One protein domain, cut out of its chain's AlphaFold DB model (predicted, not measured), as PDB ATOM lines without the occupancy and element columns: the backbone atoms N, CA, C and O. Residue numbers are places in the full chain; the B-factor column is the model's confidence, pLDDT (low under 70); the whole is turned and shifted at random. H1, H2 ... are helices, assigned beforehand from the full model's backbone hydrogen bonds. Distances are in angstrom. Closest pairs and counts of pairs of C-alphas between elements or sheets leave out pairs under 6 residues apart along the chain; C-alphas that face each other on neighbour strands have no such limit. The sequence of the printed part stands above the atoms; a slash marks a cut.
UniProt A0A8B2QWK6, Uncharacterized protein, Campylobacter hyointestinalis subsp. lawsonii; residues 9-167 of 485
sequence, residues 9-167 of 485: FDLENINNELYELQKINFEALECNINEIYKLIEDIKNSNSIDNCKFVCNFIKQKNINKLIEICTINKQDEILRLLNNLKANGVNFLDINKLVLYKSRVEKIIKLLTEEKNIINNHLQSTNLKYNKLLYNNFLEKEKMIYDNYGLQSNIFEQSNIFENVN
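What this domain is: This is residues 9 to 167 of the 485 residues of an uncharacterized protein of Campylobacter hyointestinalis subsp. lawsonii (UniProt A0A8B2QWK6). What is the main picture? A long rod: at one end H6, the longest helix, folds back into H7 as a hairpin with H1 along H6's other side, and at the other end H2, H3, H4 and H5 form an up-and-down bundle, each helix running against the one before it. The two halves join where the first residues of H2 and H6 overlap. What is printed? The printed part has 159 residues with seven named helices, H1 to H7 in order, and no named strand; it is all helix and loose, with a radius of gyration of the C-alphas of 21.1 A and spans of 75 by 28 by 20 A.

How they stand to each other: What touches H6, residues 96 to 125? H7, residues 129 to 151, forms a hairpin with it at a shallow tilt of 16 degrees, the closest C-alphas, of His 123 and Asn 132, being 5.5 A apart. H1, residues 9 to 22, touches H6 at C-alphas 18 and 110, 6.2 A, and is apart from H7. H2, residues 26 to 45, touches H6 with residues 26 to 33 alone, closest at C-alphas 26 and 103, 6.8 A. How is the bundle arranged? H2 touches H3, residues 49 to 59, at C-alphas 43 and 51, 6.3 A; H3 touches H4, residues 64 to 73, at C-alphas 58 and 67, 6.3 A. H4 touches H5, residues 77 to 88, at C-alphas 71 and 80, 5.7 A, and H5 touches H2 at C-alphas 82 and 32, 5.8 A. What of the backbones? In H1 to H7 every O i to N i+4 pair is within hydrogen-bond range.

Where its parts are: Where does H6 run? From C-alpha 96 at (-34.749, -26.484, -7.511) to C-alpha 125 at (-68.783, -29.689, -34.844), 43.8 A. How long are H7 and H2? H7 measures 32.2 A, ending at C-alpha 151 at (-47.199, -42.489, -14.782), and H2 28.9 A.

The domain as a whole: How far does it reach? The two C-alphas farthest apart, of Ile 49 and Asn 128, are 75.3 A apart; the printed part has no cut and no long link. Where is confidence low? The pLDDT is under 70 at residues 47, 90 and 151 to 167, and residues 152 to 167 hold no named element.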
ATOM      1  N   PHE A   9     -69.820 -32.521 -21.284       85.62
ATOM      2  CA  PHE A   9     -69.275 -32.968 -20.002       85.62
ATOM      3  C   PHE A   9     -67.786 -33.339 -20.101       85.62
ATOM      4  O   PHE A   9     -67.015 -33.080 -19.180       85.62
ATOM      5  N   ASP A  10     -67.350 -33.892 -21.235       86.06
ATOM      6  CA  ASP A  10     -65.937 -34.208 -21.470       86.06
ATOM      7  C   ASP A  10     -65.094 -32.933 -21.576       86.06
ATOM      8  O   ASP A  10     -64.030 -32.835 -20.966       86.06
ATOM      9  N   LEU A  11     -65.619 -31.910 -22.263       88.00
ATOM     10  CA  LEU A  11     -64.998 -30.585 -22.306       88.00
ATOM     11  C   LEU A  11     -64.912 -29.941 -20.924       88.00
ATOM     12  O   LEU A  11     -63.895 -29.334 -20.594       88.00
ATOM     13  N   GLU A  12     -65.972 -30.041 -20.124       88.31
ATOM     14  CA  GLU A  12     -65.996 -29.497 -18.768       88.31
ATOM     15  C   GLU A  12     -64.913 -30.138 -17.891       88.31
ATOM     16  O   GLU A  12     -64.173 -29.428 -17.210       88.31
ATOM     17  N   ASN A  13     -64.746 -31.461 -17.973       86.56
ATOM     18  CA  ASN A  13     -63.704 -32.174 -17.235       86.56
ATOM     19  C   ASN A  13     -62.292 -31.713 -17.620       86.56
ATOM     20  O   ASN A  13     -61.506 -31.387 -16.729       86.56
ATOM     21  N   ILE A  14     -61.996 -31.603 -18.920       88.38
ATOM     22  CA  ILE A  14     -60.690 -31.116 -19.399       88.38
ATOM     23  C   ILE A  14     -60.450 -29.665 -18.970       88.38
ATOM     24  O   ILE A  14     -59.355 -29.314 -18.534       88.38
ATOM     25  N   ASN A  15     -61.468 -28.804 -19.057       88.88
ATOM     26  CA  ASN A  15     -61.344 -27.406 -18.636       88.88
ATOM     27  C   ASN A  15     -61.073 -27.280 -17.130       88.88
ATOM     28  O   ASN A  15     -60.248 -26.458 -16.731       88.88
ATOM     29  N   ASN A  16     -61.728 -28.100 -16.306       86.62
ATOM     30  CA  ASN A  16     -61.498 -28.134 -14.863       86.62
ATOM     31  C   ASN A  16     -60.068 -28.577 -14.526       86.62
ATOM     32  O   ASN A  16     -59.436 -28.010 -13.635       86.62
ATOM     33  N   GLU A  17     -59.539 -29.565 -15.247       87.19
ATOM     34  CA  GLU A  17     -58.158 -30.017 -15.080       87.19
ATOM     35  C   GLU A  17     -57.138 -28.959 -15.514       87.19
ATOM     36  O   GLU A  17     -56.223 -28.633 -14.755       87.19
ATOM     37  N   LEU A  18     -57.338 -28.354 -16.690       88.31
ATOM     38  CA  LEU A  18     -56.518 -27.243 -17.178       88.31
ATOM     39  C   LEU A  18     -56.471 -26.093 -16.170       88.31
ATOM     40  O   LEU A  18     -55.389 -25.589 -15.869       88.31
ATOM     41  N   TYR A  19     -57.623 -25.709 -15.617       86.69
ATOM     42  CA  TYR A  19     -57.720 -24.646 -14.622       86.69
ATOM     43  C   TYR A  19     -56.904 -24.956 -13.357       86.69
ATOM     44  O   TYR A  19     -56.158 -24.105 -12.870       86.69
ATOM     45  N   GLU A  20     -56.995 -26.183 -12.836       82.00
ATOM     46  CA  GLU A  20     -56.243 -26.598 -11.645       82.00
ATOM     47  C   GLU A  20     -54.725 -26.619 -11.888       82.00
ATOM     48  O   GLU A  20     -53.964 -26.207 -11.010       82.00
ATOM     49  N   LEU A  21     -54.276 -27.050 -13.071       83.12
ATOM     50  CA  LEU A  21     -52.853 -27.065 -13.429       83.12
ATOM     51  C   LEU A  21     -52.296 -25.656 -13.671       83.12
ATOM     52  O   LEU A  21     -51.188 -25.348 -13.233       83.12
ATOM     53  N   GLN A  22     -53.064 -24.782 -14.324       85.50
ATOM     54  CA  GLN A  22     -52.661 -23.400 -14.614       85.50
ATOM     55  C   GLN A  22     -52.598 -22.514 -13.364       85.50
ATOM     56  O   GLN A  22     -51.895 -21.506 -13.357       85.50
ATOM     57  N   LYS A  23     -53.292 -22.892 -12.285       84.00
ATOM     58  CA  LYS A  23     -53.240 -22.185 -10.999       84.00
ATOM     59  C   LYS A  23     -51.879 -22.303 -10.292       84.00
ATOM     60  O   LYS A  23     -51.604 -21.539  -9.366       84.00
ATOM     61  N   ILE A  24     -51.029 -23.253 -10.688       80.12
ATOM     62  CA  ILE A  24     -49.729 -23.486 -10.051       80.12
ATOM     63  C   ILE A  24     -48.761 -22.350 -10.412       80.12
ATOM     64  O   ILE A  24     -48.288 -22.251 -11.542       80.12
ATOM     65  N   ASN A  25     -48.410 -21.517  -9.428       85.56
ATOM     66  CA  ASN A  25     -47.426 -20.449  -9.605       85.56
ATOM     67  C   ASN A  25     -45.999 -20.965  -9.342       85.56
ATOM     68  O   ASN A  25     -45.505 -20.918  -8.215       85.56
ATOM     69  N   PHE A  26     -45.334 -21.457 -10.389       85.38
ATOM     70  CA  PHE A  26     -43.968 -21.983 -10.295       85.38
ATOM     71  C   PHE A  26     -42.923 -20.942  -9.883       85.38
ATOM     72  O   PHE A  26     -41.984 -21.297  -9.177       85.38
ATOM     73  N   GLU A  27     -43.095 -19.677 -10.268       87.56
ATOM     74  CA  GLU A  27     -42.163 -18.599  -9.910       87.56
ATOM     75  C   GLU A  27     -42.188 -18.332  -8.402       87.56
ATOM     76  O   GLU A  27     -41.143 -18.231  -7.762       87.56
ATOM     77  N   ALA A  28     -43.381 -18.311  -7.801       86.69
ATOM     78  CA  ALA A  28     -43.527 -18.183  -6.355       86.69
ATOM     79  C   ALA A  28     -42.927 -19.386  -5.604       86.69
ATOM     80  O   ALA A  28     -42.329 -19.219  -4.541       86.69
ATOM     81  N   LEU A  29     -43.059 -20.601  -6.149       87.12
ATOM     82  CA  LEU A  29     -42.453 -21.802  -5.565       87.12
ATOM     83  C   LEU A  29     -40.925 -21.750  -5.617       87.12
ATOM     84  O   LEU A  29     -40.273 -22.069  -4.627       87.12
ATOM     85  N   GLU A  30     -40.362 -21.327  -6.745       90.06
ATOM     86  CA  GLU A  30     -38.920 -21.153  -6.913       90.06
ATOM     87  C   GLU A  30     -38.376 -20.085  -5.957       90.06
ATOM     88  O   GLU A  30     -37.384 -20.324  -5.266       90.06
ATOM     89  N   CYS A  31     -39.082 -18.957  -5.835       90.31
ATOM     90  CA  CYS A  31     -38.757 -17.894  -4.886       90.31
ATOM     91  C   CYS A  31     -38.717 -18.418  -3.442       90.31
ATOM     92  O   CYS A  31     -37.708 -18.244  -2.764       90.31
ATOM     93  N   ASN A  32     -39.746 -19.159  -3.009       88.44
ATOM     94  CA  ASN A  32     -39.794 -19.747  -1.666       88.44
ATOM     95  C   ASN A  32     -38.613 -20.698  -1.400       88.44
ATOM     96  O   ASN A  32     -38.055 -20.690  -0.306       88.44
ATOM     97  N   ILE A  33     -38.226 -21.536  -2.372       87.88
ATOM     98  CA  ILE A  33     -37.084 -22.454  -2.213       87.88
ATOM     99  C   ILE A  33     -35.775 -21.664  -2.078       87.88
ATOM    100  O   ILE A  33     -34.974 -21.956  -1.189       87.88
ATOM    101  N   ASN A  34     -35.568 -20.658  -2.930       91.44
ATOM    102  CA  ASN A  34     -34.381 -19.805  -2.888       91.44
ATOM    103  C   ASN A  34     -34.288 -19.022  -1.571       91.44
ATOM    104  O   ASN A  34     -33.216 -18.947  -0.971       91.44
ATOM    105  N   GLU A  35     -35.410 -18.489  -1.091       92.00
ATOM    106  CA  GLU A  35     -35.498 -17.764   0.176       92.00
ATOM    107  C   GLU A  35     -35.182 -18.674   1.371       92.00
ATOM    108  O   GLU A  35     -34.399 -18.290   2.236       92.00
ATOM    109  N   ILE A  36     -35.679 -19.917   1.379       90.88
ATOM    110  CA  ILE A  36     -35.302 -20.913   2.394       90.88
ATOM    111  C   ILE A  36     -33.788 -21.148   2.390       90.88
ATOM    112  O   ILE A  36     -33.174 -21.144   3.455       90.88
ATOM    113  N   TYR A  37     -33.170 -21.355   1.223       90.06
ATOM    114  CA  TYR A  37     -31.722 -21.577   1.157       90.06
ATOM    115  C   TYR A  37     -30.927 -20.374   1.666       90.06
ATOM    116  O   TYR A  37     -29.967 -20.565   2.411       90.06
ATOM    117  N   LYS A  38     -31.371 -19.157   1.339       91.06
ATOM    118  CA  LYS A  38     -30.762 -17.921   1.833       91.06
ATOM    119  C   LYS A  38     -30.862 -17.803   3.357       91.06
ATOM    120  O   LYS A  38     -29.851 -17.592   4.015       91.06
ATOM    121  N   LEU A  39     -32.045 -18.033   3.931       89.56
ATOM    122  CA  LEU A  39     -32.250 -18.001   5.385       89.56
ATOM    123  C   LEU A  39     -31.385 -19.043   6.109       89.56
ATOM    124  O   LEU A  39     -30.819 -18.767   7.165       89.56
ATOM    125  N   ILE A  40     -31.241 -20.242   5.539       88.25
ATOM    126  CA  ILE A  40     -30.358 -21.281   6.088       88.25
ATOM    127  C   ILE A  40     -28.887 -20.848   6.046       88.25
ATOM    128  O   ILE A  40     -28.142 -21.133   6.986       88.25
ATOM    129  N   GLU A  41     -28.462 -20.164   4.984       86.94
ATOM    130  CA  GLU A  41     -27.106 -19.628   4.857       86.94
ATOM    131  C   GLU A  41     -26.838 -18.497   5.862       86.94
ATOM    132  O   GLU A  41     -25.812 -18.513   6.544       86.94
ATOM    133  N   ASP A  42     -27.797 -17.593   6.061       86.62
ATOM    134  CA  ASP A  42     -27.718 -16.530   7.067       86.62
ATOM    135  C   ASP A  42     -27.610 -17.107   8.492       86.62
ATOM    136  O   ASP A  42     -26.751 -16.699   9.282       86.62
ATOM    137  N   ILE A  43     -28.409 -18.133   8.815       85.44
ATOM    138  CA  ILE A  43     -28.340 -18.830  10.111       85.44
ATOM    139  C   ILE A  43     -26.985 -19.523  10.281       85.44
ATOM    140  O   ILE A  43     -26.399 -19.464  11.365       85.44
ATOM    141  N   LYS A  44     -26.449 -20.142   9.223       84.25
ATOM    142  CA  LYS A  44     -25.122 -20.772   9.246       84.25
ATOM    143  C   LYS A  44     -24.018 -19.760   9.576       84.25
ATOM    144  O   LYS A  44     -23.113 -20.094  10.334       84.25
ATOM    145  N   ASN A  45     -24.120 -18.534   9.066       82.69
ATOM    146  CA  ASN A  45     -23.123 -17.478   9.266       82.69
ATOM    147  C   ASN A  45     -23.168 -16.835  10.667       82.69
ATOM    148  O   ASN A  45     -22.198 -16.207  11.088       82.69
ATOM    149  N   SER A  46     -24.257 -17.016  11.420       80.50
ATOM    150  CA  SER A  46     -24.423 -16.467  12.778       80.50
ATOM    151  C   SER A  46     -23.649 -17.211  13.893       80.50
ATOM    152  O   SER A  46     -23.639 -16.757  15.035       80.50
ATOM    153  N   ASN A  47     -22.968 -18.324  13.575       63.44
ATOM    154  CA  ASN A  47     -21.959 -19.024  14.399       63.44
ATOM    155  C   ASN A  47     -22.339 -19.462  15.836       63.44
ATOM    156  O   ASN A  47     -21.449 -19.734  16.644       63.44
ATOM    157  N   SER A  48     -23.621 -19.617  16.183       75.88
ATOM    158  CA  SER A  48     -24.000 -20.268  17.452       75.88
ATOM    159  C   SER A  48     -23.982 -21.805  17.330       75.88
ATOM    160  O   SER A  48     -24.308 -22.365  16.281       75.88
ATOM    161  N   ILE A  49     -23.609 -22.515  18.406       72.81
ATOM    162  CA  ILE A  49     -23.562 -23.995  18.436       72.81
ATOM    163  C   ILE A  49     -24.941 -24.600  18.107       72.81
ATOM    164  O   ILE A  49     -25.029 -25.579  17.359       72.81
ATOM    165  N   ASP A  50     -26.014 -23.988  18.611       72.69
ATOM    166  CA  ASP A  50     -27.391 -24.422  18.355       72.69
ATOM    167  C   ASP A  50     -27.795 -24.220  16.885       72.69
ATOM    168  O   ASP A  50     -28.406 -25.109  16.283       72.69
ATOM    169  N   ASN A  51     -27.356 -23.121  16.259       81.12
ATOM    170  CA  ASN A  51     -27.593 -22.857  14.837       81.12
ATOM    171  C   ASN A  51     -26.841 -23.856  13.949       81.12
ATOM    172  O   ASN A  51     -27.415 -24.386  12.997       81.12
ATOM    173  N   CYS A  52     -25.603 -24.214  14.301       79.00
ATOM    174  CA  CYS A  52     -24.847 -25.260  13.604       79.00
ATOM    175  C   CYS A  52     -25.556 -26.623  13.654       79.00
ATOM    176  O   CYS A  52     -25.590 -27.343  12.649       79.00
ATOM    177  N   LYS A  53     -26.156 -26.982  14.798       83.56
ATOM    178  CA  LYS A  53     -26.906 -28.238  14.962       83.56
ATOM    179  C   LYS A  53     -28.200 -28.238  14.147       83.56
ATOM    180  O   LYS A  53     -28.490 -29.232  13.479       83.56
ATOM    181  N   PHE A  54     -28.946 -27.131  14.158       86.81
ATOM    182  CA  PHE A  54     -30.134 -26.951  13.323       86.81
ATOM    183  C   PHE A  54     -29.798 -27.069  11.832       86.81
ATOM    184  O   PHE A  54     -30.376 -27.916  11.153       86.81
ATOM    185  N   VAL A  55     -28.821 -26.301  11.335       86.12
ATOM    186  CA  VAL A  55     -28.422 -26.295   9.917       86.12
ATOM    187  C   VAL A  55     -27.946 -27.680   9.472       86.12
ATOM    188  O   VAL A  55     -28.375 -28.173   8.429       86.12
ATOM    189  N   CYS A  56     -27.127 -28.366  10.279       84.44
ATOM    190  CA  CYS A  56     -26.704 -29.740   9.989       84.44
ATOM    191  C   CYS A  56     -27.887 -30.714   9.883       84.44
ATOM    192  O   CYS A  56     -27.897 -31.581   9.008       84.44
ATOM    193  N   ASN A  57     -28.880 -30.593  10.768       85.94
ATOM    194  CA  ASN A  57     -30.075 -31.435  10.736       85.94
ATOM    195  C   ASN A  57     -30.976 -31.102   9.543       85.94
ATOM    196  O   ASN A  57     -31.513 -32.016   8.920       85.94
ATOM    197  N   PHE A  58     -31.100 -29.819   9.203       88.38
ATOM    198  CA  PHE A  58     -31.891 -29.333   8.078       88.38
ATOM    199  C   PHE A  58     -31.314 -29.815   6.742       88.38
ATOM    200  O   PHE A  58     -32.015 -30.470   5.979       88.38
ATOM    201  N   ILE A  59     -30.015 -29.597   6.490       84.44
ATOM    202  CA  ILE A  59     -29.347 -29.974   5.228       84.44
ATOM    203  C   ILE A  59     -29.396 -31.490   4.977       84.44
ATOM    204  O   ILE A  59     -29.468 -31.935   3.829       84.44
ATOM    205  N   LYS A  60     -29.389 -32.308   6.038       85.69
ATOM    206  CA  LYS A  60     -29.520 -33.771   5.929       85.69
ATOM    207  C   LYS A  60     -30.908 -34.224   5.467       85.69
ATOM    208  O   LYS A  60     -31.045 -35.359   5.010       85.69
ATOM    209  N   GLN A  61     -31.936 -33.386   5.592       83.38
ATOM    210  CA  GLN A  61     -33.300 -33.713   5.195       83.38
ATOM    211  C   GLN A  61     -33.659 -33.048   3.863       83.38
ATOM    212  O   GLN A  61     -33.386 -31.880   3.626       83.38
ATOM    213  N   LYS A  62     -34.334 -33.800   2.989       73.88
ATOM    214  CA  LYS A  62     -34.885 -33.282   1.720       73.88
ATOM    215  C   LYS A  62     -36.418 -33.297   1.675       73.88
ATOM    216  O   LYS A  62     -37.002 -32.865   0.686       73.88
ATOM    217  N   ASN A  63     -37.063 -33.830   2.716       80.38
ATOM    218  CA  ASN A  63     -38.515 -33.982   2.815       80.38
ATOM    219  C   ASN A  63     -39.109 -32.841   3.649       80.38
ATOM    220  O   ASN A  63     -38.763 -32.698   4.821       80.38
ATOM    221  N   ILE A  64     -40.039 -32.087   3.061       81.00
ATOM    222  CA  ILE A  64     -40.648 -30.908   3.687       81.00
ATOM    223  C   ILE A  64     -41.366 -31.231   5.001       81.00
ATOM    224  O   ILE A  64     -41.272 -30.435   5.924       81.00
ATOM    225  N   ASN A  65     -42.000 -32.399   5.165       83.44
ATOM    226  CA  ASN A  65     -42.662 -32.748   6.431       83.44
ATOM    227  C   ASN A  65     -41.666 -32.861   7.592       83.44
ATOM    228  O   ASN A  65     -41.917 -32.342   8.675       83.44
ATOM    229  N   LYS A  66     -40.507 -33.480   7.346       85.69
ATOM    230  CA  LYS A  66     -39.436 -33.567   8.349       85.69
ATOM    231  C   LYS A  66     -38.793 -32.204   8.596       85.69
ATOM    232  O   LYS A  66     -38.438 -31.890   9.725       85.69
ATOM    233  N   LEU A  67     -38.651 -31.388   7.549       86.31
ATOM    234  CA  LEU A  67     -38.147 -30.019   7.680       86.31
ATOM    235  C   LEU A  67     -39.102 -29.150   8.512       86.31
ATOM    236  O   LEU A  67     -38.638 -28.410   9.369       86.31
ATOM    237  N   ILE A  68     -40.417 -29.298   8.325       86.31
ATOM    238  CA  ILE A  68     -41.455 -28.646   9.133       86.31
ATOM    239  C   ILE A  68     -41.279 -29.014  10.609       86.31
ATOM    240  O   ILE A  68     -41.170 -28.111  11.431       86.31
ATOM    241  N   GLU A  69     -41.161 -30.304  10.942       88.31
ATOM    242  CA  GLU A  69     -40.927 -30.757  12.325       88.31
ATOM    243  C   GLU A  69     -39.659 -30.131  12.930       88.31
ATOM    244  O   GLU A  69     -39.685 -29.612  14.048       88.31
ATOM    245  N   ILE A  70     -38.555 -30.121  12.173       86.69
ATOM    246  CA  ILE A  70     -37.288 -29.511  12.598       86.69
ATOM    247  C   ILE A  70     -37.460 -28.003  12.837       86.69
ATOM    248  O   ILE A  70     -36.981 -27.488  13.850       86.69
ATOM    249  N   CYS A  71     -38.137 -27.287  11.938       86.94
ATOM    250  CA  CYS A  71     -38.374 -25.850  12.066       86.94
ATOM    251  C   CYS A  71     -39.309 -25.517  13.233       86.94
ATOM    252  O   CYS A  71     -39.069 -24.527  13.919       86.94
ATOM    253  N   THR A  72     -40.318 -26.348  13.510       87.69
ATOM    254  CA  THR A  72     -41.209 -26.181  14.668       87.69
ATOM    255  C   THR A  72     -40.447 -26.327  15.986       87.69
ATOM    256  O   THR A  72     -40.597 -25.490  16.872       87.69
ATOM    257  N   ILE A  73     -39.584 -27.343  16.111       86.81
ATOM    258  CA  ILE A  73     -38.776 -27.563  17.326       86.81
ATOM    259  C   ILE A  73     -37.812 -26.396  17.569       86.81
ATOM    260  O   ILE A  73     -37.661 -25.941  18.701       86.81
ATOM    261  N   ASN A  74     -37.178 -25.900  16.505       82.94
ATOM    262  CA  ASN A  74     -36.166 -24.844  16.587       82.94
ATOM    263  C   ASN A  74     -36.740 -23.421  16.440       82.94
ATOM    264  O   ASN A  74     -35.962 -22.475  16.338       82.94
ATOM    265  N   LYS A  75     -38.077 -23.267  16.434       85.19
ATOM    266  CA  LYS A  75     -38.803 -21.983  16.341       85.19
ATOM    267  C   LYS A  75     -38.362 -21.098  15.164       85.19
ATOM    268  O   LYS A  75     -38.163 -19.897  15.307       85.19
ATOM    269  N   GLN A  76     -38.184 -21.711  13.995       87.00
ATOM    270  CA  GLN A  76     -37.797 -21.030  12.754       87.00
ATOM    271  C   GLN A  76     -39.044 -20.674  11.937       87.00
ATOM    272  O   GLN A  76     -39.322 -21.295  10.908       87.00
ATOM    273  N   ASP A  77     -39.820 -19.707  12.427       88.50
ATOM    274  CA  ASP A  77     -41.181 -19.419  11.946       88.50
ATOM    275  C   ASP A  77     -41.239 -18.989  10.473       88.50
ATOM    276  O   ASP A  77     -42.161 -19.362   9.746       88.50
ATOM    277  N   GLU A  78     -40.235 -18.253   9.997       89.19
ATOM    278  CA  GLU A  78     -40.184 -17.785   8.610       89.19
ATOM    279  C   GLU A  78     -39.925 -18.936   7.628       89.19
ATOM    280  O   GLU A  78     -40.670 -19.114   6.661       89.19
ATOM    281  N   ILE A  79     -38.954 -19.803   7.938       89.06
ATOM    282  CA  ILE A  79     -38.686 -21.026   7.169       89.06
ATOM    283  C   ILE A  79     -39.901 -21.961   7.231       89.06
ATOM    284  O   ILE A  79     -40.306 -22.526   6.215       89.06
ATOM    285  N   LEU A  80     -40.534 -22.088   8.401       90.94
ATOM    286  CA  LEU A  80     -41.749 -22.880   8.587       90.94
ATOM    287  C   LEU A  80     -42.900 -22.375   7.704       90.94
ATOM    288  O   LEU A  80     -43.588 -23.182   7.075       90.94
ATOM    289  N   ARG A  81     -43.099 -21.055   7.611       93.19
ATOM    290  CA  ARG A  81     -44.103 -20.437   6.730       93.19
ATOM    291  C   ARG A  81     -43.842 -20.777   5.262       93.19
ATOM    292  O   ARG A  81     -44.767 -21.194   4.568       93.19
ATOM    293  N   LEU A  82     -42.598 -20.649   4.800       90.06
ATOM    294  CA  LEU A  82     -42.219 -20.958   3.416       90.06
ATOM    295  C   LEU A  82     -42.387 -22.452   3.097       90.06
ATOM    296  O   LEU A  82     -42.950 -22.805   2.061       90.06
ATOM    297  N   LEU A  83     -41.995 -23.340   4.016       88.81
ATOM    298  CA  LEU A  83     -42.207 -24.786   3.889       88.81
ATOM    299  C   LEU A  83     -43.697 -25.155   3.848       88.81
ATOM    300  O   LEU A  83     -44.102 -25.999   3.046       88.81
ATOM    301  N   ASN A  84     -44.529 -24.507   4.666       87.38
ATOM    302  CA  ASN A  84     -45.979 -24.696   4.639       87.38
ATOM    303  C   ASN A  84     -46.604 -24.186   3.332       87.38
ATOM    304  O   ASN A  84     -47.494 -24.846   2.799       87.38
ATOM    305  N   ASN A  85     -46.112 -23.075   2.772       86.12
ATOM    306  CA  ASN A  85     -46.542 -22.580   1.461       86.12
ATOM    307  C   ASN A  85     -46.184 -23.557   0.334       86.12
ATOM    308  O   ASN A  85     -47.016 -23.822  -0.537       86.12
ATOM    309  N   LEU A  86     -44.974 -24.127   0.353       83.31
ATOM    310  CA  LEU A  86     -44.584 -25.186  -0.583       83.31
ATOM    311  C   LEU A  86     -45.526 -26.390  -0.446       83.31
ATOM    312  O   LEU A  86     -46.135 -26.804  -1.434       83.31
ATOM    313  N   LYS A  87     -45.752 -26.870   0.783       82.50
ATOM    314  CA  LYS A  87     -46.644 -28.003   1.072       82.50
ATOM    315  C   LYS A  87     -48.091 -27.758   0.635       82.50
ATOM    316  O   LYS A  87     -48.712 -28.654   0.066       82.50
ATOM    317  N   ALA A  88     -48.628 -26.558   0.856       77.62
ATOM    318  CA  ALA A  88     -49.985 -26.181   0.451       77.62
ATOM    319  C   ALA A  88     -50.172 -26.219  -1.075       77.62
ATOM    320  O   ALA A  88     -51.227 -26.622  -1.564       77.62
ATOM    321  N   ASN A  89     -49.122 -25.884  -1.826       73.38
ATOM    322  CA  ASN A  89     -49.082 -25.998  -3.285       73.38
ATOM    323  C   ASN A  89     -48.704 -27.405  -3.773       73.38
ATOM    324  O   ASN A  89     -48.443 -27.614  -4.956       73.38
ATOM    325  N   GLY A  90     -48.677 -28.384  -2.867       67.56
ATOM    326  CA  GLY A  90     -48.331 -29.757  -3.184       67.56
ATOM    327  C   GLY A  90     -46.846 -29.960  -3.456       67.56
ATOM    328  O   GLY A  90     -46.504 -30.958  -4.048       67.56
ATOM    329  N   VAL A  91     -45.935 -29.079  -3.058       73.19
ATOM    330  CA  VAL A  91     -44.491 -29.347  -3.142       73.19
ATOM    331  C   VAL A  91     -44.023 -29.863  -1.792       73.19
ATOM    332  O   VAL A  91     -44.181 -29.196  -0.777       73.19
ATOM    333  N   ASN A  92     -43.436 -31.057  -1.767       72.56
ATOM    334  CA  ASN A  92     -42.979 -31.702  -0.529       72.56
ATOM    335  C   ASN A  92     -41.484 -32.068  -0.543       72.56
ATOM    336  O   ASN A  92     -40.996 -32.845   0.283       72.56
ATOM    337  N   PHE A  93     -40.748 -31.478  -1.479       76.31
ATOM    338  CA  PHE A  93     -39.300 -31.555  -1.593       76.31
ATOM    339  C   PHE A  93     -38.704 -30.145  -1.581       76.31
ATOM    340  O   PHE A  93     -39.348 -29.193  -2.012       76.31
ATOM    341  N   LEU A  94     -37.458 -30.027  -1.130       81.38
ATOM    342  CA  LEU A  94     -36.680 -28.789  -1.203       81.38
ATOM    343  C   LEU A  94     -35.513 -28.991  -2.184       81.38
ATOM    344  O   LEU A  94     -34.454 -29.473  -1.787       81.38
ATOM    345  N   ASP A  95     -35.757 -28.755  -3.478       81.50
ATOM    346  CA  ASP A  95     -34.799 -29.002  -4.572       81.50
ATOM    347  C   ASP A  95     -35.239 -28.278  -5.864       81.50
ATOM    348  O   ASP A  95     -36.284 -28.594  -6.438       81.50
ATOM    349  N   ILE A  96     -34.437 -27.318  -6.334       83.12
ATOM    350  CA  ILE A  96     -34.749 -26.484  -7.511       83.12
ATOM    351  C   ILE A  96     -34.777 -27.316  -8.797       83.12
ATOM    352  O   ILE A  96     -35.687 -27.170  -9.609       83.12
ATOM    353  N   ASN A  97     -33.838 -28.249  -8.973       82.06
ATOM    354  CA  ASN A  97     -33.770 -29.065 -10.188       82.06
ATOM    355  C   ASN A  97     -35.024 -29.937 -10.334       82.06
ATOM    356  O   ASN A  97     -35.552 -30.122 -11.432       82.06
ATOM    357  N   LYS A  98     -35.550 -30.434  -9.209       79.38
ATOM    358  CA  LYS A  98     -36.820 -31.173  -9.191       79.38
ATOM    359  C   LYS A  98     -38.018 -30.285  -9.501       79.38
ATOM    360  O   LYS A  98     -38.932 -30.748 -10.182       79.38
ATOM    361  N   LEU A  99     -38.010 -29.030  -9.053       82.06
ATOM    362  CA  LEU A  99     -39.057 -28.063  -9.385       82.06
ATOM    363  C   LEU A  99     -39.069 -27.746 -10.888       82.06
ATOM    364  O   LEU A  99     -40.136 -27.747 -11.496       82.06
ATOM    365  N   VAL A 100     -37.897 -27.565 -11.505       83.75
ATOM    366  CA  VAL A 100     -37.764 -27.341 -12.957       83.75
ATOM    367  C   VAL A 100     -38.313 -28.529 -13.754       83.75
ATOM    368  O   VAL A 100     -39.084 -28.350 -14.700       83.75
ATOM    369  N   LEU A 101     -37.981 -29.759 -13.344       80.81
ATOM    370  CA  LEU A 101     -38.533 -30.971 -13.959       80.81
ATOM    371  C   LEU A 101     -40.056 -31.060 -13.796       80.81
ATOM    372  O   LEU A 101     -40.747 -31.464 -14.734       80.81
ATOM    373  N   TYR A 102     -40.585 -30.681 -12.629       77.81
ATOM    374  CA  TYR A 102     -42.025 -30.640 -12.379       77.81
ATOM    375  C   TYR A 102     -42.727 -29.626 -13.292       77.81
ATOM    376  O   TYR A 102     -43.684 -29.997 -13.974       77.81
ATOM    377  N   LYS A 103     -42.200 -28.399 -13.384       83.88
ATOM    378  CA  LYS A 103     -42.699 -27.339 -14.271       83.88
ATOM    379  C   LYS A 103     -42.787 -27.809 -15.721       83.88
ATOM    380  O   LYS A 103     -43.867 -27.799 -16.304       83.88
ATOM    381  N   SER A 104     -41.683 -28.329 -16.260       84.81
ATOM    382  CA  SER A 104     -41.627 -28.816 -17.646       84.81
ATOM    383  C   SER A 104     -42.662 -29.910 -17.939       84.81
ATOM    384  O   SER A 104     -43.207 -29.982 -19.040       84.81
ATOM    385  N   ARG A 105     -42.963 -30.778 -16.966       78.75
ATOM    386  CA  ARG A 105     -43.985 -31.824 -17.128       78.75
ATOM    387  C   ARG A 105     -45.403 -31.269 -17.080       78.75
ATOM    388  O   ARG A 105     -46.211 -31.657 -17.916       78.75
ATOM    389  N   VAL A 106     -45.701 -30.363 -16.150       83.00
ATOM    390  CA  VAL A 106     -47.018 -29.709 -16.082       83.00
ATOM    391  C   VAL A 106     -47.296 -28.929 -17.365       83.00
ATOM    392  O   VAL A 106     -48.377 -29.060 -17.928       83.00
ATOM    393  N   GLU A 107     -46.305 -28.213 -17.898       87.88
ATOM    394  CA  GLU A 107     -46.416 -27.516 -19.187       87.88
ATOM    395  C   GLU A 107     -46.724 -28.478 -20.348       87.88
ATOM    396  O   GLU A 107     -47.587 -28.193 -21.182       87.88
ATOM    397  N   LYS A 108     -46.073 -29.650 -20.387       89.62
ATOM    398  CA  LYS A 108     -46.383 -30.699 -21.375       89.62
ATOM    399  C   LYS A 108     -47.816 -31.212 -21.240       89.62
ATOM    400  O   LYS A 108     -48.485 -31.364 -22.257       89.62
ATOM    401  N   ILE A 109     -48.290 -31.462 -20.020       88.19
ATOM    402  CA  ILE A 109     -49.657 -31.943 -19.773       88.19
ATOM    403  C   ILE A 109     -50.682 -30.884 -20.192       88.19
ATOM    404  O   ILE A 109     -51.608 -31.202 -20.928       88.19
ATOM    405  N   ILE A 110     -50.475 -29.616 -19.823       89.31
ATOM    406  CA  ILE A 110     -51.335 -28.498 -20.245       89.31
ATOM    407  C   ILE A 110     -51.431 -28.435 -21.772       89.31
ATOM    408  O   ILE A 110     -52.522 -28.258 -22.321       89.31
ATOM    409  N   LYS A 111     -50.307 -28.611 -22.477       94.44
ATOM    410  CA  LYS A 111     -50.296 -28.657 -23.942       94.44
ATOM    411  C   LYS A 111     -51.148 -29.812 -24.479       94.44
ATOM    412  O   LYS A 111     -51.983 -29.577 -25.347       94.44
ATOM    413  N   LEU A 112     -50.970 -31.025 -23.954       93.62
ATOM    414  CA  LEU A 112     -51.724 -32.209 -24.383       93.62
ATOM    415  C   LEU A 112     -53.232 -32.062 -24.121       93.62
ATOM    416  O   LEU A 112     -54.022 -32.287 -25.029       93.62
ATOM    417  N   LEU A 113     -53.629 -31.585 -22.938       93.31
ATOM    418  CA  LEU A 113     -55.031 -31.307 -22.597       93.31
ATOM    419  C   LEU A 113     -55.649 -30.230 -23.505       93.31
ATOM    420  O   LEU A 113     -56.822 -30.297 -23.873       93.31
ATOM    421  N   THR A 114     -54.864 -29.227 -23.909       94.94
ATOM    422  CA  THR A 114     -55.317 -28.210 -24.872       94.94
ATOM    423  C   THR A 114     -55.549 -28.822 -26.257       94.94
ATOM    424  O   THR A 114     -56.512 -28.471 -26.941       94.94
ATOM    425  N   GLU A 115     -54.697 -29.763 -26.672       95.25
ATOM    426  CA  GLU A 115     -54.890 -30.532 -27.904       95.25
ATOM    427  C   GLU A 115     -56.149 -31.415 -27.820       95.25
ATOM    428  O   GLU A 115     -56.947 -31.398 -28.756       95.25
ATOM    429  N   GLU A 116     -56.400 -32.100 -26.697       93.56
ATOM    430  CA  GLU A 116     -57.635 -32.875 -26.477       93.56
ATOM    431  C   GLU A 116     -58.889 -32.007 -26.535       93.56
ATOM    432  O   GLU A 116     -59.847 -32.348 -27.230       93.56
ATOM    433  N   LYS A 117     -58.872 -30.837 -25.888       94.56
ATOM    434  CA  LYS A 117     -59.969 -29.865 -25.967       94.56
ATOM    435  C   LYS A 117     -60.293 -29.496 -27.417       94.56
ATOM    436  O   LYS A 117     -61.463 -29.440 -27.795       94.56
ATOM    437  N   ASN A 118     -59.270 -29.267 -28.241       94.06
ATOM    438  CA  ASN A 118     -59.452 -28.972 -29.663       94.06
ATOM    439  C   ASN A 118     -60.008 -30.178 -30.434       94.06
ATOM    440  O   ASN A 118     -60.878 -30.003 -31.286       94.06
ATOM    441  N   ILE A 119     -59.550 -31.392 -30.122       91.88
ATOM    442  CA  ILE A 119     -60.065 -32.632 -30.718       91.88
ATOM    443  C   ILE A 119     -61.559 -32.802 -30.411       91.88
ATOM    444  O   ILE A 119     -62.339 -33.046 -31.332       91.88
ATOM    445  N   ILE A 120     -61.971 -32.612 -29.153       91.38
ATOM    446  CA  ILE A 120     -63.376 -32.734 -28.749       91.38
ATOM    447  C   ILE A 120     -64.238 -31.658 -29.416       91.38
ATOM    448  O   ILE A 120     -65.288 -31.980 -29.972       91.38
ATOM    449  N   ASN A 121     -63.789 -30.399 -29.436       92.44
ATOM    450  CA  ASN A 121     -64.506 -29.321 -30.126       92.44
ATOM    451  C   ASN A 121     -64.718 -29.636 -31.615       92.44
ATOM    452  O   ASN A 121     -65.827 -29.489 -32.128       92.44
ATOM    453  N   ASN A 122     -63.675 -30.118 -32.297       91.00
ATOM    454  CA  ASN A 122     -63.758 -30.508 -33.704       91.00
ATOM    455  C   ASN A 122     -64.703 -31.697 -33.921       91.00
ATOM    456  O   ASN A 122     -65.390 -31.749 -34.938       91.00
ATOM    457  N   HIS A 123     -64.756 -32.640 -32.976       90.06
ATOM    458  CA  HIS A 123     -65.662 -33.785 -33.041       90.06
ATOM    459  C   HIS A 123     -67.123 -33.354 -32.887       90.06
ATOM    460  O   HIS A 123     -67.969 -33.790 -33.660       90.06
ATOM    461  N   LEU A 124     -67.419 -32.464 -31.932       88.00
ATOM    462  CA  LEU A 124     -68.770 -31.931 -31.703       88.00
ATOM    463  C   LEU A 124     -69.306 -31.134 -32.903       88.00
ATOM    464  O   LEU A 124     -70.510 -31.108 -33.135       88.00
ATOM    465  N   GLN A 125     -68.422 -30.481 -33.662       90.06
ATOM    466  CA  GLN A 125     -68.783 -29.689 -34.844       90.06
ATOM    467  C   GLN A 125     -68.853 -30.511 -36.138       90.06
ATOM    468  O   GLN A 125     -69.402 -30.046 -37.138       90.06
ATOM    469  N   SER A 126     -68.283 -31.715 -36.153       85.56
ATOM    470  CA  SER A 126     -68.176 -32.538 -37.353       85.56
ATOM    471  C   SER A 126     -69.314 -33.549 -37.459       85.56
ATOM    472  O   SER A 126     -69.563 -34.347 -36.558       85.56
ATOM    473  N   THR A 127     -69.941 -33.595 -38.633       82.19
ATOM    474  CA  THR A 127     -70.911 -34.630 -39.020       82.19
ATOM    475  C   THR A 127     -70.261 -35.808 -39.760       82.19
ATOM    476  O   THR A 127     -70.928 -36.790 -40.085       82.19
ATOM    477  N   ASN A 128     -68.953 -35.741 -40.050       87.44
ATOM    478  CA  ASN A 128     -68.248 -36.761 -40.824       87.44
ATOM    479  C   ASN A 128     -67.731 -37.888 -39.921       87.44
ATOM    480  O   ASN A 128     -66.723 -37.742 -39.230       87.44
ATOM    481  N   LEU A 129     -68.361 -39.060 -40.026       84.31
ATOM    482  CA  LEU A 129     -68.018 -40.254 -39.244       84.31
ATOM    483  C   LEU A 129     -66.548 -40.685 -39.379       84.31
ATOM    484  O   LEU A 129     -65.915 -41.066 -38.395       84.31
ATOM    485  N   LYS A 130     -65.963 -40.614 -40.582       87.31
ATOM    486  CA  LYS A 130     -64.567 -41.027 -40.805       87.31
ATOM    487  C   LYS A 130     -63.587 -40.064 -40.133       87.31
ATOM    488  O   LYS A 130     -62.568 -40.502 -39.603       87.31
ATOM    489  N   TYR A 131     -63.902 -38.771 -40.156       89.12
ATOM    490  CA  TYR A 131     -63.112 -37.748 -39.481       89.12
ATOM    491  C   TYR A 131     -63.248 -37.858 -37.957       89.12
ATOM    492  O   TYR A 131     -62.235 -37.876 -37.264       89.12
ATOM    493  N   ASN A 132     -64.462 -38.072 -37.446       87.62
ATOM    494  CA  ASN A 132     -64.726 -38.291 -36.020       87.62
ATOM    495  C   ASN A 132     -63.958 -39.498 -35.470       87.62
ATOM    496  O   ASN A 132     -63.359 -39.429 -34.401       87.62
ATOM    497  N   LYS A 133     -63.856 -40.573 -36.254       86.62
ATOM    498  CA  LYS A 133     -63.056 -41.750 -35.902       86.62
ATOM    499  C   LYS A 133     -61.554 -41.467 -35.818       86.62
ATOM    500  O   LYS A 133     -60.864 -42.022 -34.966       86.62
ATOM    501  N   LEU A 134     -61.036 -40.611 -36.698       89.38
ATOM    502  CA  LEU A 134     -59.645 -40.159 -36.641       89.38
ATOM    503  C   LEU A 134     -59.410 -39.270 -35.414       89.38
ATOM    504  O   LEU A 134     -58.418 -39.455 -34.715       89.38
ATOM    505  N   LEU A 135     -60.346 -38.365 -35.119       90.44
ATOM    506  CA  LEU A 135     -60.313 -37.529 -33.921       90.44
ATOM    507  C   LEU A 135     -60.320 -38.370 -32.641       90.44
ATOM    508  O   LEU A 135     -59.499 -38.128 -31.765       90.44
ATOM    509  N   TYR A 136     -61.167 -39.395 -32.554       90.75
ATOM    510  CA  TYR A 136     -61.216 -40.284 -31.392       90.75
ATOM    511  C   TYR A 136     -59.905 -41.060 -31.181       90.75
ATOM    512  O   TYR A 136     -59.396 -41.119 -30.067       90.75
ATOM    513  N   ASN A 137     -59.292 -41.584 -32.248       88.31
ATOM    514  CA  ASN A 137     -57.978 -42.231 -32.138       88.31
ATOM    515  C   ASN A 137     -56.889 -41.254 -31.672       88.31
ATOM    516  O   ASN A 137     -56.065 -41.617 -30.835       88.31
ATOM    517  N   ASN A 138     -56.897 -40.021 -32.192       91.88
ATOM    518  CA  ASN A 138     -55.963 -38.983 -31.756       91.88
ATOM    519  C   ASN A 138     -56.192 -38.618 -30.285       91.88
ATOM    520  O   ASN A 138     -55.226 -38.403 -29.568       91.88
ATOM    521  N   PHE A 139     -57.446 -38.566 -29.826       93.62
ATOM    522  CA  PHE A 139     -57.773 -38.353 -28.415       93.62
ATOM    523  C   PHE A 139     -57.187 -39.464 -27.535       93.62
ATOM    524  O   PHE A 139     -56.458 -39.172 -26.597       93.62
ATOM    525  N   LEU A 140     -57.411 -40.735 -27.883       91.75
ATOM    526  CA  LEU A 140     -56.864 -41.873 -27.134       91.75
ATOM    527  C   LEU A 140     -55.322 -41.883 -27.092       91.75
ATOM    528  O   LEU A 140     -54.725 -42.265 -26.086       91.75
ATOM    529  N   GLU A 141     -54.662 -41.427 -28.158       93.19
ATOM    530  CA  GLU A 141     -53.208 -41.234 -28.160       93.19
ATOM    531  C   GLU A 141     -52.771 -40.170 -27.137       93.19
ATOM    532  O   GLU A 141     -51.763 -40.349 -26.448       93.19
ATOM    533  N   LYS A 142     -53.530 -39.076 -27.001       93.75
ATOM    534  CA  LYS A 142     -53.259 -38.034 -25.999       93.75
ATOM    535  C   LYS A 142     -53.514 -38.531 -24.583       93.75
ATOM    536  O   LYS A 142     -52.625 -38.356 -23.753       93.75
ATOM    537  N   GLU A 143     -54.597 -39.265 -24.350       91.38
ATOM    538  CA  GLU A 143     -54.885 -39.923 -23.071       91.38
ATOM    539  C   GLU A 143     -53.709 -40.804 -22.620       91.38
ATOM    540  O   GLU A 143     -53.266 -40.729 -21.471       91.38
ATOM    541  N   LYS A 144     -53.133 -41.587 -23.546       89.75
ATOM    542  CA  LYS A 144     -51.927 -42.388 -23.291       89.75
ATOM    543  C   LYS A 144     -50.727 -41.516 -22.922       89.75
ATOM    544  O   LYS A 144     -50.071 -41.774 -21.913       89.75
ATOM    545  N   MET A 145     -50.439 -40.471 -23.699       89.25
ATOM    546  CA  MET A 145     -49.319 -39.561 -23.424       89.25
ATOM    547  C   MET A 145     -49.477 -38.831 -22.084       89.25
ATOM    548  O   MET A 145     -48.490 -38.636 -21.371       89.25
ATOM    549  N   ILE A 146     -50.692 -38.416 -21.727       88.12
ATOM    550  CA  ILE A 146     -50.991 -37.764 -20.450       88.12
ATOM    551  C   ILE A 146     -50.809 -38.766 -19.310       88.12
ATOM    552  O   ILE A 146     -50.073 -38.478 -18.362       88.12
ATOM    553  N   TYR A 147     -51.384 -39.966 -19.438       83.31
ATOM    554  CA  TYR A 147     -51.203 -41.050 -18.476       83.31
ATOM    555  C   TYR A 147     -49.722 -41.370 -18.257       83.31
ATOM    556  O   TYR A 147     -49.289 -41.470 -17.116       83.31
ATOM    557  N   ASP A 148     -48.914 -41.467 -19.314       79.44
ATOM    558  CA  ASP A 148     -47.484 -41.760 -19.200       79.44
ATOM    559  C   ASP A 148     -46.704 -40.594 -18.572       79.44
ATOM    560  O   ASP A 148     -45.799 -40.823 -17.769       79.44
ATOM    561  N   ASN A 149     -47.062 -39.335 -18.853       77.69
ATOM    562  CA  ASN A 149     -46.444 -38.175 -18.196       77.69
ATOM    563  C   ASN A 149     -46.807 -38.086 -16.702       77.69
ATOM    564  O   ASN A 149     -45.968 -37.659 -15.902       77.69
ATOM    565  N   TYR A 150     -48.002 -38.549 -16.322       73.12
ATOM    566  CA  TYR A 150     -48.380 -38.787 -14.928       73.12
ATOM    567  C   TYR A 150     -47.758 -40.073 -14.335       73.12
ATOM    568  O   TYR A 150     -47.523 -40.145 -13.130       73.12
ATOM    569  N   GLY A 151     -47.504 -41.100 -15.156       56.31
ATOM    570  CA  GLY A 151     -47.199 -42.489 -14.782       56.31
ATOM    571  C   GLY A 151     -45.715 -42.888 -14.794       56.31
ATOM    572  O   GLY A 151     -45.328 -43.780 -14.029       56.31
ATOM    573  N   LEU A 152     -44.845 -42.168 -15.525       48.81
ATOM    574  CA  LEU A 152     -43.356 -42.207 -15.501       48.81
ATOM    575  C   LEU A 152     -42.750 -41.766 -14.146       48.81
ATOM    576  O   LEU A 152     -41.626 -41.278 -14.027       48.81
ATOM    577  N   GLN A 153     -43.547 -41.927 -13.106       49.06
ATOM    578  CA  GLN A 153     -43.359 -41.575 -11.718       49.06
ATOM    579  C   GLN A 153     -43.080 -42.808 -10.851       49.06
ATOM    580  O   GLN A 153     -42.581 -42.655  -9.742       49.06
ATOM    581  N   SER A 154     -43.408 -44.013 -11.339       40.28
ATOM    582  CA  SER A 154     -43.305 -45.264 -10.567       40.28
ATOM    583  C   SER A 154     -42.096 -46.140 -10.910       40.28
ATOM    584  O   SER A 154     -41.658 -46.891 -10.050       40.28
ATOM    585  N   ASN A 155     -41.525 -46.043 -12.118       33.06
ATOM    586  CA  ASN A 155     -40.762 -47.173 -12.670       33.06
ATOM    587  C   ASN A 155     -39.313 -46.926 -13.113       33.06
ATOM    588  O   ASN A 155     -38.770 -47.815 -13.759       33.06
ATOM    589  N   ILE A 156     -38.653 -45.797 -12.815       27.50
ATOM    590  CA  ILE A 156     -37.264 -45.634 -13.306       27.50
ATOM    591  C   ILE A 156     -36.193 -45.391 -12.237       27.50
ATOM    592  O   ILE A 156     -35.133 -45.973 -12.394       27.50
ATOM    593  N   PHE A 157     -36.409 -44.694 -11.117       27.94
ATOM    594  CA  PHE A 157     -35.396 -44.682 -10.045       27.94
ATOM    595  C   PHE A 157     -35.999 -44.363  -8.675       27.94
ATOM    596  O   PHE A 157     -36.580 -43.300  -8.463       27.94
ATOM    597  N   GLU A 158     -35.732 -45.252  -7.719       37.81
ATOM    598  CA  GLU A 158     -35.890 -45.142  -6.258       37.81
ATOM    599  C   GLU A 158     -35.089 -43.986  -5.605       37.81
ATOM    600  O   GLU A 158     -34.795 -43.985  -4.414       37.81
ATOM    601  N   GLN A 159     -34.754 -42.940  -6.357       33.38
ATOM    602  CA  GLN A 159     -34.137 -41.719  -5.843       33.38
ATOM    603  C   GLN A 159     -34.924 -40.490  -6.274       33.38
ATOM    604  O   GLN A 159     -34.389 -39.512  -6.783       33.38
ATOM    605  N   SER A 160     -36.229 -40.495  -6.030       36.03
ATOM    606  CA  SER A 160     -36.815 -39.592  -5.037       36.03
ATOM    607  C   SER A 160     -38.335 -39.638  -5.081       36.03
ATOM    608  O   SER A 160     -38.946 -39.688  -6.143       36.03
ATOM    609  N   ASN A 161     -38.930 -39.535  -3.895       38.84
ATOM    610  CA  ASN A 161     -40.346 -39.304  -3.617       38.84
ATOM    611  C   ASN A 161     -40.802 -37.931  -4.154       38.84
ATOM    612  O   ASN A 161     -41.318 -37.106  -3.398       38.84
ATOM    613  N   ILE A 162     -40.549 -37.634  -5.434       37.19
ATOM    614  CA  ILE A 162     -40.857 -36.338  -6.039       37.19
ATOM    615  C   ILE A 162     -42.369 -36.149  -6.056       37.19
ATOM    616  O   ILE A 162     -42.802 -35.043  -5.805       37.19
ATOM    617  N   PHE A 163     -43.167 -37.208  -6.260       39.44
ATOM    618  CA  PHE A 163     -44.623 -37.084  -6.425       39.44
ATOM    619  C   PHE A 163     -45.487 -37.972  -5.540       39.44
ATOM    620  O   PHE A 163     -46.681 -37.710  -5.443       39.44
ATOM    621  N   GLU A 164     -44.913 -38.924  -4.800       40.84
ATOM    622  CA  GLU A 164     -45.642 -39.535  -3.676       40.84
ATOM    623  C   GLU A 164     -46.143 -38.447  -2.707       40.84
ATOM    624  O   GLU A 164     -47.189 -38.572  -2.079       40.84
ATOM    625  N   ASN A 165     -45.430 -37.317  -2.691       40.88
ATOM    626  CA  ASN A 165     -45.759 -36.158  -1.902       40.88
ATOM    627  C   ASN A 165     -46.298 -34.947  -2.715       40.88
ATOM    628  O   ASN A 165     -46.546 -33.921  -2.094       40.88
ATOM    629  N   VAL A 166     -46.541 -35.018  -4.041       46.44
ATOM    630  CA  VAL A 166     -47.082 -33.879  -4.849       46.44
ATOM    631  C   VAL A 166     -48.615 -33.877  -5.005       46.44
ATOM    632  O   VAL A 166     -49.201 -33.348  -5.937       46.44
ATOM    633  N   ASN A 167     -49.301 -34.334  -3.957       49.72
ATOM    634  CA  ASN A 167     -50.731 -34.124  -3.714       49.72
ATOM    635  C   ASN A 167     -51.724 -35.021  -4.491       49.72
ATOM    636  O   ASN A 167     -51.569 -35.398  -5.651       49.72
TER     637      ASN A 167